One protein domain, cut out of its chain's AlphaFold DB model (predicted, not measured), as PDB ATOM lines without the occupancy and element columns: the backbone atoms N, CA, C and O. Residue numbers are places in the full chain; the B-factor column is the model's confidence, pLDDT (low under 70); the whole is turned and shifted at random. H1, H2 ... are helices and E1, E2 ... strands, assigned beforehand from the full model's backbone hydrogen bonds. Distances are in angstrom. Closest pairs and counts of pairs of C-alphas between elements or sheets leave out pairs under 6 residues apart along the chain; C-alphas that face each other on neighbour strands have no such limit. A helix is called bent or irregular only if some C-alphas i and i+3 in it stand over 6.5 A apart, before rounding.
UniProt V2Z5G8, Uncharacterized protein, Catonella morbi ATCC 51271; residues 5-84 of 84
ATOM      1  N   GLU A   5     366.955 569.543 379.666       96.94
ATOM      2  CA  GLU A   5     365.924 568.643 379.166       96.94
ATOM      3  C   GLU A   5     366.010 567.295 379.882       96.94
ATOM      4  O   GLU A   5     367.080 566.688 379.938       96.94
ATOM      5  N   ILE A   6     364.878 566.842 380.421       97.44
ATOM      6  CA  ILE A   6     364.773 565.597 381.184       97.44
ATOM      7  C   ILE A   6     363.593 564.763 380.700       97.44
ATOM      8  O   ILE A   6     362.658 565.283 380.085       97.44
ATOM      9  N   ILE A   7     363.613 563.478 381.037       98.06
ATOM     10  CA  ILE A   7     362.479 562.568 380.922       98.06
ATOM     11  C   ILE A   7     361.987 562.219 382.328       98.06
ATOM     12  O   ILE A   7     362.765 561.822 383.192       98.06
ATOM     13  N   TYR A   8     360.680 562.345 382.559       97.88
ATOM     14  CA  TYR A   8     360.025 561.920 383.797       97.88
ATOM     15  C   TYR A   8     358.691 561.254 383.469       97.88
ATOM     16  O   TYR A   8     357.866 561.821 382.751       97.88
ATOM     17  N   LYS A   9     358.481 560.023 383.956       96.00
ATOM     18  CA  LYS A   9     357.284 559.206 383.653       96.00
ATOM     19  C   LYS A   9     356.973 559.137 382.143       96.00
ATOM     20  O   LYS A   9     355.818 559.187 381.723       96.00
ATOM     21  N   GLY A  10     358.024 559.050 381.320       95.19
ATOM     22  CA  GLY A  10     357.932 558.977 379.857       95.19
ATOM     23  C   GLY A  10     357.617 560.300 379.145       95.19
ATOM     24  O   GLY A  10     357.381 560.290 377.940       95.19
ATOM     25  N   GLN A  11     357.599 561.431 379.854       96.75
ATOM     26  CA  GLN A  11     357.344 562.762 379.298       96.75
ATOM     27  C   GLN A  11     358.630 563.594 379.263       96.75
ATOM     28  O   GLN A  11     359.353 563.631 380.257       96.75
ATOM     29  N   SER A  12     358.890 564.294 378.150       97.25
ATOM     30  CA  SER A  12     359.962 565.300 378.080       97.25
ATOM     31  C   SER A  12     359.509 566.590 378.761       97.25
ATOM     32  O   SER A  12     358.492 567.179 378.379       97.25
ATOM     33  N   LEU A  13     360.259 567.012 379.776       97.38
ATOM     34  CA  LEU A  13     360.042 568.228 380.560       97.38
ATOM     35  C   LEU A  13     361.348 569.028 380.627       97.38
ATOM     36  O   LEU A  13     362.397 568.596 380.137       97.38
ATOM     37  N   THR A  14     361.281 570.214 381.220       97.06
ATOM     38  CA  THR A  14     362.458 571.053 381.453       97.06
ATOM     39  C   THR A  14     362.714 571.173 382.947       97.06
ATOM     40  O   THR A  14     361.904 571.756 383.660       97.06
ATOM     41  N   LEU A  15     363.849 570.674 383.430       96.81
ATOM     42  CA  LEU A  15     364.334 570.984 384.769       96.81
ATOM     43  C   LEU A  15     364.864 572.426 384.778       96.81
ATOM     44  O   LEU A  15     365.784 572.772 384.030       96.81
ATOM     45  N   THR A  16     364.247 573.282 385.589       94.94
ATOM     46  CA  THR A  16     364.567 574.715 385.680       94.94
ATOM     47  C   THR A  16     364.258 575.270 387.072       94.94
ATOM     48  O   THR A  16     363.672 574.581 387.910       94.94
ATOM     49  N   ARG A  17     364.650 576.521 387.331       93.00
ATOM     50  CA  ARG A  17     364.254 577.258 388.534       93.00
ATOM     51  C   ARG A  17     363.000 578.068 388.256       93.00
ATOM     52  O   ARG A  17     362.900 578.758 387.241       93.00
ATOM     53  N   PHE A  18     362.043 577.984 389.167       92.44
ATOM     54  CA  PHE A  18     360.860 578.819 389.115       92.44
ATOM     55  C   PHE A  18     361.230 580.266 389.446       92.44
ATOM     56  O   PHE A  18     361.777 580.551 390.508       92.44
ATOM     57  N   TRP A  19     360.881 581.191 388.555       87.44
ATOM     58  CA  TRP A  19     361.272 582.602 388.638       87.44
ATOM     59  C   TRP A  19     360.743 583.341 389.879       87.44
ATOM     60  O   TRP A  19     361.285 584.377 390.250       87.44
ATOM     61  N   GLY A  20     359.675 582.849 390.518       88.19
ATOM     62  CA  GLY A  20     359.063 583.520 391.667       88.19
ATOM     63  C   GLY A  20     359.770 583.278 393.005       88.19
ATOM     64  O   GLY A  20     359.623 584.084 393.921       88.19
ATOM     65  N   ASN A  21     360.499 582.167 393.155       90.00
ATOM     66  CA  ASN A  21     361.129 581.791 394.429       90.00
ATOM     67  C   ASN A  21     362.403 580.941 394.283       90.00
ATOM     68  O   ASN A  21     362.864 580.369 395.266       90.00
ATOM     69  N   GLU A  22     362.940 580.829 393.068       90.75
ATOM     70  CA  GLU A  22     364.136 580.056 392.720       90.75
ATOM     71  C   GLU A  22     364.052 578.543 392.991       90.75
ATOM     72  O   GLU A  22     365.045 577.838 392.806       90.75
ATOM     73  N   LYS A  23     362.892 577.990 393.378       93.00
ATOM     74  CA  LYS A  23     362.752 576.546 393.614       93.00
ATOM     75  C   LYS A  23     362.915 575.751 392.325       93.00
ATOM     76  O   LYS A  23     362.419 576.136 391.267       93.00
ATOM     77  N   LEU A  24     363.579 574.603 392.434       94.62
ATOM     78  CA  LEU A  24     363.769 573.690 391.314       94.62
ATOM     79  C   LEU A  24     362.446 572.995 390.962       94.62
ATOM     80  O   LEU A  24     361.723 572.515 391.840       94.62
ATOM     81  N   CYS A  25     362.123 572.937 389.674       96.38
ATOM     82  CA  CYS A  25     360.877 572.354 389.190       96.38
ATOM     83  C   CYS A  25     361.029 571.712 387.805       96.38
ATOM     84  O   CYS A  25     361.931 572.044 387.033       96.38
ATOM     85  N   LEU A  26     360.120 570.787 387.500       97.56
ATOM     86  CA  LEU A  26     359.942 570.168 386.191       97.56
ATOM     87  C   LEU A  26     358.854 570.929 385.434       97.56
ATOM     88  O   LEU A  26     357.669 570.778 385.725       97.56
ATOM     89  N   TRP A  27     359.256 571.764 384.486       96.94
ATOM     90  CA  TRP A  27     358.374 572.629 383.708       96.94
ATOM     91  C   TRP A  27     357.825 571.920 382.465       96.94
ATOM     92  O   TRP A  27     358.556 571.191 381.783       96.94
ATOM     93  N   ILE A  28     356.547 572.148 382.146       96.06
ATOM     94  CA  ILE A  28     355.899 571.539 380.975       96.06
ATOM     95  C   ILE A  28     356.412 572.114 379.654       96.06
ATOM     96  O   ILE A  28     356.728 573.292 379.536       96.06
ATOM     97  N   LYS A  29     356.440 571.289 378.611       94.69
ATOM     98  CA  LYS A  29     356.703 571.728 377.231       94.69
ATOM     99  C   LYS A  29     355.435 571.800 376.391       94.69
ATOM    100  O   LYS A  29     355.391 572.532 375.409       94.69
ATOM    101  N   ASN A  30     354.413 571.031 376.765       93.12
ATOM    102  CA  ASN A  30     353.157 570.920 376.041       93.12
ATOM    103  C   ASN A  30     351.958 571.039 376.997       93.12
ATOM    104  O   ASN A  30     351.964 570.418 378.061       93.12
ATOM    105  N   PRO A  31     350.875 571.737 376.601       91.38
ATOM    106  CA  PRO A  31     349.643 571.848 377.384       91.38
ATOM    107  C   PRO A  31     349.037 570.523 377.863       91.38
ATOM    108  O   PRO A  31     348.424 570.486 378.922       91.38
ATOM    109  N   SER A  32     349.210 569.433 377.113       91.75
ATOM    110  CA  SER A  32     348.688 568.109 377.479       91.75
ATOM    111  C   SER A  32     349.364 567.493 378.707       91.75
ATOM    112  O   SER A  32     348.883 566.497 379.231       91.75
ATOM    113  N   GLN A  33     350.491 568.046 379.161       94.75
ATOM    114  CA  GLN A  33     351.232 567.539 380.319       94.75
ATOM    115  C   GLN A  33     350.654 568.037 381.651       94.75
ATOM    116  O   GLN A  33     351.011 567.509 382.697       94.75
ATOM    117  N   ARG A  34     349.740 569.017 381.627       94.19
ATOM    118  CA  ARG A  34     349.138 569.627 382.830       94.19
ATOM    119  C   ARG A  34     348.415 568.625 383.729       94.19
ATOM    120  O   ARG A  34     348.350 568.833 384.931       94.19
ATOM    121  N   ASP A  35     347.919 567.534 383.150       92.38
ATOM    122  CA  ASP A  35     347.164 566.505 383.868       92.38
ATOM    123  C   ASP A  35     348.062 565.479 384.589       92.38
ATOM    124  O   ASP A  35     347.563 564.537 385.209       92.38
ATOM    125  N   MET A  36     349.394 565.617 384.518       95.31
ATOM    126  CA  MET A  36     350.292 564.747 385.278       95.31
ATOM    127  C   MET A  36     350.116 564.975 386.794       95.31
ATOM    128  O   MET A  36     349.907 566.105 387.240       95.31
ATOM    129  N   PRO A  37     350.255 563.928 387.628       95.62
ATOM    130  CA  PRO A  37     350.186 564.080 389.077       95.62
ATOM    131  C   PRO A  37     351.208 565.093 389.607       95.62
ATOM    132  O   PRO A  37     352.357 565.090 389.164       95.62
ATOM    133  N   LYS A  38     350.799 565.878 390.616       96.81
ATOM    134  CA  LYS A  38     351.608 566.914 391.295       96.81
ATOM    135  C   LYS A  38     351.965 568.127 390.434       96.81
ATOM    136  O   LYS A  38     352.822 568.911 390.827       96.81
ATOM    137  N   MET A  39     351.323 568.284 389.279       96.56
ATOM    138  CA  MET A  39     351.448 569.509 388.511       96.56
ATOM    139  C   MET A  39     350.766 570.665 389.248       96.56
ATOM    140  O   MET A  39     349.633 570.536 389.719       96.56
ATOM    141  N   GLU A  40     351.448 571.798 389.316       96.25
ATOM    142  CA  GLU A  40     350.968 573.021 389.943       96.25
ATOM    143  C   GLU A  40     350.898 574.141 388.915       96.25
ATOM    144  O   GLU A  40     351.809 574.323 388.107       96.25
ATOM    145  N   PHE A  41     349.798 574.888 388.947       95.25
ATOM    146  CA  PHE A  41     349.645 576.103 388.166       95.25
ATOM    147  C   PHE A  41     350.363 577.244 388.880       95.25
ATOM    148  O   PHE A  41     350.027 577.565 390.021       95.25
ATOM    149  N   VAL A  42     351.345 577.851 388.219       93.81
ATOM    150  CA  VAL A  42     352.290 578.782 388.858       93.81
ATOM    151  C   VAL A  42     352.288 580.181 388.240       93.81
ATOM    152  O   VAL A  42     353.148 580.997 388.570       93.81
ATOM    153  N   GLY A  43     351.333 580.490 387.361       87.12
ATOM    154  CA  GLY A  43     351.335 581.751 386.623       87.12
ATOM    155  C   GLY A  43     349.964 582.252 386.172       87.12
ATOM    156  O   GLY A  43     348.938 581.912 386.748       87.12
ATOM    157  N   GLY A  44     349.956 583.145 385.184       83.88
ATOM    158  CA  GLY A  44     348.758 583.753 384.596       83.88
ATOM    159  C   GLY A  44     348.431 583.245 383.188       83.88
ATOM    160  O   GLY A  44     347.329 583.501 382.698       83.88
ATOM    161  N   TYR A  45     349.352 582.525 382.543       84.25
ATOM    162  CA  TYR A  45     349.173 581.958 381.209       84.25
ATOM    163  C   TYR A  45     348.893 580.456 381.266       84.25
ATOM    164  O   TYR A  45     349.403 579.764 382.145       84.25
ATOM    165  N   PRO A  46     348.099 579.907 380.327       82.69
ATOM    166  CA  PRO A  46     347.654 578.520 380.403       82.69
ATOM    167  C   PRO A  46     348.782 577.488 380.523       82.69
ATOM    168  O   PRO A  46     348.550 576.424 381.078       82.69
ATOM    169  N   ASP A  47     349.965 577.747 379.971       83.19
ATOM    170  CA  ASP A  47     351.135 576.865 379.918       83.19
ATOM    171  C   ASP A  47     352.131 577.038 381.077       83.19
ATOM    172  O   ASP A  47     353.167 576.376 381.096       83.19
ATOM    173  N   GLU A  48     351.797 577.842 382.084       91.81
ATOM    174  CA  GLU A  48     352.637 578.039 383.268       91.81
ATOM    175  C   GLU A  48     352.341 576.991 384.343       91.81
ATOM    176  O   GLU A  48     351.653 577.251 385.335       91.81
ATOM    177  N   TRP A  49     352.860 575.784 384.113       96.44
ATOM    178  CA  TRP A  49     352.739 574.657 385.030       96.44
ATOM    179  C   TRP A  49     354.083 573.980 385.276       96.44
ATOM    180  O   TRP A  49     354.879 573.787 384.350       96.44
ATOM    181  N   CYS A  50     354.309 573.553 386.514       97.00
ATOM    182  CA  CYS A  50     355.468 572.745 386.857       97.00
ATOM    183  C   CYS A  50     355.195 571.784 388.017       97.00
ATOM    184  O   CYS A  50     354.222 571.926 388.753       97.00
ATOM    185  N   ILE A  51     356.068 570.791 388.177       98.12
ATOM    186  CA  ILE A  51     356.131 569.940 389.370       98.12
ATOM    187  C   ILE A  51     357.351 570.376 390.174       98.12
ATOM    188  O   ILE A  51     358.475 570.257 389.684       98.12
ATOM    189  N   PHE A  52     357.172 570.866 391.397       97.25
ATOM    190  CA  PHE A  52     358.312 571.209 392.250       97.25
ATOM    191  C   PHE A  52     359.046 569.952 392.730       97.25
ATOM    192  O   PHE A  52     358.420 568.968 393.131       97.25
ATOM    193  N   ILE A  53     360.382 569.990 392.719       96.38
ATOM    194  CA  ILE A  53     361.216 568.839 393.110       96.38
ATOM    195  C   ILE A  53     360.992 568.452 394.578       96.38
ATOM    196  O   ILE A  53     360.984 567.267 394.898       96.38
ATOM    197  N   GLU A  54     360.725 569.425 395.453       95.19
ATOM    198  CA  GLU A  54     360.405 569.189 396.872       95.19
ATOM    199  C   GLU A  54     359.121 568.365 397.081       95.19
ATOM    200  O   GLU A  54     358.967 567.713 398.110       95.19
ATOM    201  N   ASN A  55     358.214 568.358 396.096       96.62
ATOM    202  CA  ASN A  55     356.963 567.606 396.158       96.62
ATOM    203  C   ASN A  55     357.115 566.174 395.628       96.62
ATOM    204  O   ASN A  55     356.174 565.377 395.721       96.62
ATOM    205  N   LEU A  56     358.277 565.815 395.078       96.94
ATOM    206  CA  LEU A  56     358.587 564.459 394.636       96.94
ATOM    207  C   LEU A  56     359.142 563.621 395.786       96.94
ATOM    208  O   LEU A  56     359.966 564.069 396.577       96.94
ATOM    209  N   THR A  57     358.702 562.367 395.843       97.00
ATOM    210  CA  THR A  57     359.333 561.358 396.703       97.00
ATOM    211  C   THR A  57     360.691 560.947 396.134       97.00
ATOM    212  O   THR A  57     360.926 561.095 394.935       97.00
ATOM    213  N   ASP A  58     361.558 560.353 396.954       96.19
ATOM    214  CA  ASP A  58     362.869 559.863 396.498       96.19
ATOM    215  C   ASP A  58     362.750 558.876 395.325       96.19
ATOM    216  O   ASP A  58     363.527 558.927 394.372       96.19
ATOM    217  N   ASP A  59     361.729 558.015 395.336       96.56
ATOM    218  CA  ASP A  59     361.476 557.063 394.247       96.56
ATOM    219  C   ASP A  59     360.979 557.735 392.961       96.56
ATOM    220  O   ASP A  59     361.202 557.222 391.863       96.56
ATOM    221  N   GLU A  60     360.311 558.883 393.060       97.50
ATOM    222  CA  GLU A  60     359.948 559.681 391.887       97.50
ATOM    223  C   GLU A  60     361.143 560.456 391.343       97.50
ATOM    224  O   GLU A  60     361.319 560.504 390.127       97.50
ATOM    225  N   LYS A  61     361.998 561.001 392.215       96.88
ATOM    226  CA  LYS A  61     363.252 561.638 391.796       96.88
ATOM    227  C   LYS A  61     364.147 560.652 391.041       96.88
ATOM    228  O   LYS A  61     364.682 560.995 389.994       96.88
ATOM    229  N   ARG A  62     364.202 559.387 391.481       96.06
ATOM    230  CA  ARG A  62     364.918 558.288 390.794       96.06
ATOM    231  C   ARG A  62     364.379 557.927 389.404       96.06
ATOM    232  O   ARG A  62     365.005 557.142 388.702       96.06
ATOM    233  N   GLN A  63     363.222 558.453 389.007       97.00
ATOM    234  CA  GLN A  63     362.663 558.272 387.661       97.00
ATOM    235  C   GLN A  63     362.991 559.439 386.723       97.00
ATOM    236  O   GLN A  63     362.564 559.415 385.568       97.00
ATOM    237  N   ILE A  64     363.686 560.471 387.211       97.69
ATOM    238  CA  ILE A  64     364.132 561.599 386.399       97.69
ATOM    239  C   ILE A  64     365.430 561.195 385.711       97.69
ATOM    240  O   ILE A  64     366.443 560.937 386.361       97.69
ATOM    241  N   THR A  65     365.405 561.159 384.386       98.00
ATOM    242  CA  THR A  65     366.590 560.881 383.575       98.00
ATOM    243  C   THR A  65     366.873 562.031 382.627       98.00
ATOM    244  O   THR A  65     366.004 562.862 382.358       98.00
ATOM    245  N   ASP A  66     368.071 562.065 382.064       95.75
ATOM    246  CA  ASP A  66     368.332 562.854 380.869       95.75
ATOM    247  C   ASP A  66     367.624 562.247 379.632       95.75
ATOM    248  O   ASP A  66     366.892 561.250 379.713       95.75
ATOM    249  N   VAL A  67     367.848 562.850 378.463       95.25
ATOM    250  CA  VAL A  67     367.303 562.381 377.175       95.25
ATOM    251  C   VAL A  67     367.864 561.036 376.701       95.25
ATOM    252  O   VAL A  67     367.265 560.409 375.827       95.25
ATOM    253  N   ASN A  68     368.991 560.588 377.257       95.94
ATOM    254  CA  ASN A  68     369.621 559.304 376.948       95.94
ATOM    255  C   ASN A  68     369.174 558.191 377.911       95.94
ATOM    256  O   ASN A  68     369.501 557.026 377.690       95.94
ATOM    257  N   GLY A  69     368.401 558.532 378.947       94.19
ATOM    258  CA  GLY A  69     367.945 557.598 379.974       94.19
ATOM    259  C   GLY A  69     368.916 557.447 381.146       94.19
ATOM    260  O   GLY A  69     368.726 556.553 381.969       94.19
ATOM    261  N   GLU A  70     369.939 558.297 381.249       96.25
ATOM    262  CA  GLU A  70     370.845 558.311 382.393       96.25
ATOM    263  C   GLU A  70     370.188 559.016 383.581       96.25
ATOM    264  O   GLU A  70     369.588 560.082 383.435       96.25
ATOM    265  N   LEU A  71     370.282 558.407 384.767       95.12
ATOM    266  CA  LEU A  71     369.712 558.963 385.991       95.12
ATOM    267  C   LEU A  71     370.316 560.338 386.285       95.12
ATOM    268  O   LEU A  71     371.537 560.489 386.341       95.12
ATOM    269  N   LEU A  72     369.448 561.310 386.547       93.50
ATOM    270  CA  LEU A  72     369.850 562.661 386.899       93.50
ATOM    271  C   LEU A  72     369.616 562.886 388.395       93.50
ATOM    272  O   LEU A  72     368.480 562.918 388.865       93.50
ATOM    273  N   ASP A  73     370.710 563.031 389.143       92.06
ATOM    274  CA  ASP A  73     370.664 563.307 390.579       92.06
ATOM    275  C   ASP A  73     370.300 564.775 390.831       92.06
ATOM    276  O   ASP A  73     371.144 565.674 390.838       92.06
ATOM    277  N   VAL A  74     368.999 565.017 390.991       91.06
ATOM    278  CA  VAL A  74     368.451 566.356 391.220       91.06
ATOM    279  C   VAL A  74     368.864 566.942 392.566       91.06
ATOM    280  O   VAL A  74     369.018 568.158 392.651       91.06
ATOM    281  N   ASP A  75     369.079 566.115 393.591       89.69
ATOM    282  CA  ASP A  75     369.441 566.587 394.929       89.69
ATOM    283  C   ASP A  75     370.888 567.104 394.931       89.69
ATOM    284  O   ASP A  75     371.144 568.216 395.388       89.69
ATOM    285  N   SER A  76     371.804 566.391 394.264       88.31
ATOM    286  CA  SER A  76     373.164 566.892 394.017       88.31
ATOM    287  C   SER A  76     373.179 568.219 393.244       88.31
ATOM    288  O   SER A  76     374.006 569.091 393.513       88.31
ATOM    289  N   ILE A  77     372.264 568.407 392.283       86.56
ATOM    290  CA  ILE A  77     372.146 569.672 391.536       86.56
ATOM    291  C   ILE A  77     371.694 570.806 392.458       86.56
ATOM    292  O   ILE A  77     372.288 571.884 392.417       86.56
ATOM    293  N   LEU A  78     370.684 570.554 393.298       82.06
ATOM    294  CA  LEU A  78     370.214 571.491 394.321       82.06
ATOM    295  C   LEU A  78     371.365 571.925 395.242       82.06
ATOM    296  O   LEU A  78     371.624 573.122 395.348       82.06
ATOM    297  N   GLU A  79     372.099 570.971 395.819       81.69
ATOM    298  CA  GLU A  79     373.215 571.232 396.743       81.69
ATOM    299  C   GLU A  79     374.377 571.983 396.075       81.69
ATOM    300  O   GLU A  79     374.924 572.929 396.641       81.69
ATOM    301  N   SER A  80     374.750 571.601 394.849       77.06
ATOM    302  CA  SER A  80     375.863 572.232 394.125       77.06
ATOM    303  C   SER A  80     375.631 573.713 393.811       77.06
ATOM    304  O   SER A  80     376.591 574.474 393.691       77.06
ATOM    305  N   GLU A  81     374.368 574.131 393.688       66.81
ATOM    306  CA  GLU A  81     373.995 575.517 393.408       66.81
ATOM    307  C   GLU A  81     373.720 576.344 394.675       66.81
ATOM    308  O   GLU A  81     373.746 577.565 394.588       66.81
ATOM    309  N   GLU A  82     373.502 575.731 395.845       61.88
ATOM    310  CA  GLU A  82     373.432 576.454 397.133       61.88
ATOM    311  C   GLU A  82     374.814 576.891 397.653       61.88
ATOM    312  O   GLU A  82     374.913 577.748 398.530       61.88
ATOM    313  N   ILE A  83     375.890 576.304 397.117       58.62
ATOM    314  CA  ILE A  83     377.284 576.574 397.514       58.62
ATOM    315  C   ILE A  83     377.898 577.759 396.725       58.62
ATOM    316  O   ILE A  83     379.008 578.200 397.034       58.62
ATOM    317  N   LEU A  84     377.183 578.302 395.731       50.97
ATOM    318  CA  LEU A  84     377.580 579.457 394.904       50.97
ATOM    319  C   LEU A  84     376.891 580.750 395.353       50.97
ATOM    320  O   LEU A  84     377.586 581.793 395.340       50.97
TER     321      LEU A  84
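This is residues 5 to 84 of the 84 residues of an uncharacterized protein of Catonella morbi ATCC 51271 (UniProt V2Z5G8). A small, strongly twisted sheet of four antiparallel strands, with E2 and E3 near the middle of the domain, has short helices and long loops round it. H1 lies toward one end of the longest axis and H3 toward the other, where residues 79 to 84 stick out free. The 80 printed residues hold E1, E2, E3, H1, E4, H2 and H3 along the chain, and the sheet's order is E1, E2, E3, E4. The class is mixed, helices and strands, with 37 residues, under half, in named elements. The whole is compact, with a radius of gyration of the C-alphas of 12.2 A and spans of 33 by 28 by 20 A.

The longest strand, E2, is residues 11 to 17, 18.5 A from first to last C-alpha. E1 is residues 5 to 8, with C-alpha 5 at (365.924, 568.643, 379.166). E3 is residues 24 to 27 and E4 residues 49 to 52, with C-alpha 52 at (358.312, 571.209, 392.250). H1 is residues 31 to 35, H2 residues 58 to 61, and H3 residues 74 to 82, 12.7 A long, ending with C-alpha 82 at (373.432, 576.454, 397.133). H1 is irregular, but only just: C-alphas 32 and 35 are 6.8 A apart.

E1, E2 and E3 form a meander, each strand the antiparallel neighbour of the one before; E1 and E2 are a hairpin, as are E2 and E3. The pairing is staggered: E2 pairs with E1 over residues 11 to 14 and with E3 over residues 14 to 17. Within hydrogen-bond range are N 11 and O 8 at 2.9 A, N 27 and O 14 at 2.8 A, and, between E3 and the edge strand E4, N 26 and O 51 at 2.8 A. Residues 40 to 41 pair, antiparallel, with residues 49 to 50 of E4. From edge to edge the strands' lines turn by 106 degrees. H1 is on the sheet at a height of 8.5 A, only just over none of its strands, with 2 of its C-alphas falling on E2 and 2 on E4; the closest C-alphas of H1 and E4 are those of Arg 34 and Trp 49, 6.6 A. H3 only grazes the sheet with residues 74 to 78; its closest C-alpha pair with E3 is Leu 78 and Leu 24, 7.4 A. H2 is not on the sheet; it is close to H3 but not clearly touching, the closest C-alphas being those of Lys 61 and Val 74, 7.0 A. In H3 every O i to N i+4 pair is within hydrogen-bond range; in H1 0 of 1 is, with 1 of 2 O i to N i+3 pairs, and H2 is too short for an O i to N i+4 pair.

The two C-alphas farthest apart, those of Ser 32 and Ile 83, are 35.9 A apart. The printed part has no cut, and residue 84 is the chain's last. The links H1 to E4 and H2 to H3 are long. The mean pLDDT of the printed part is 91.9, and residues 81 to 84 are under 70.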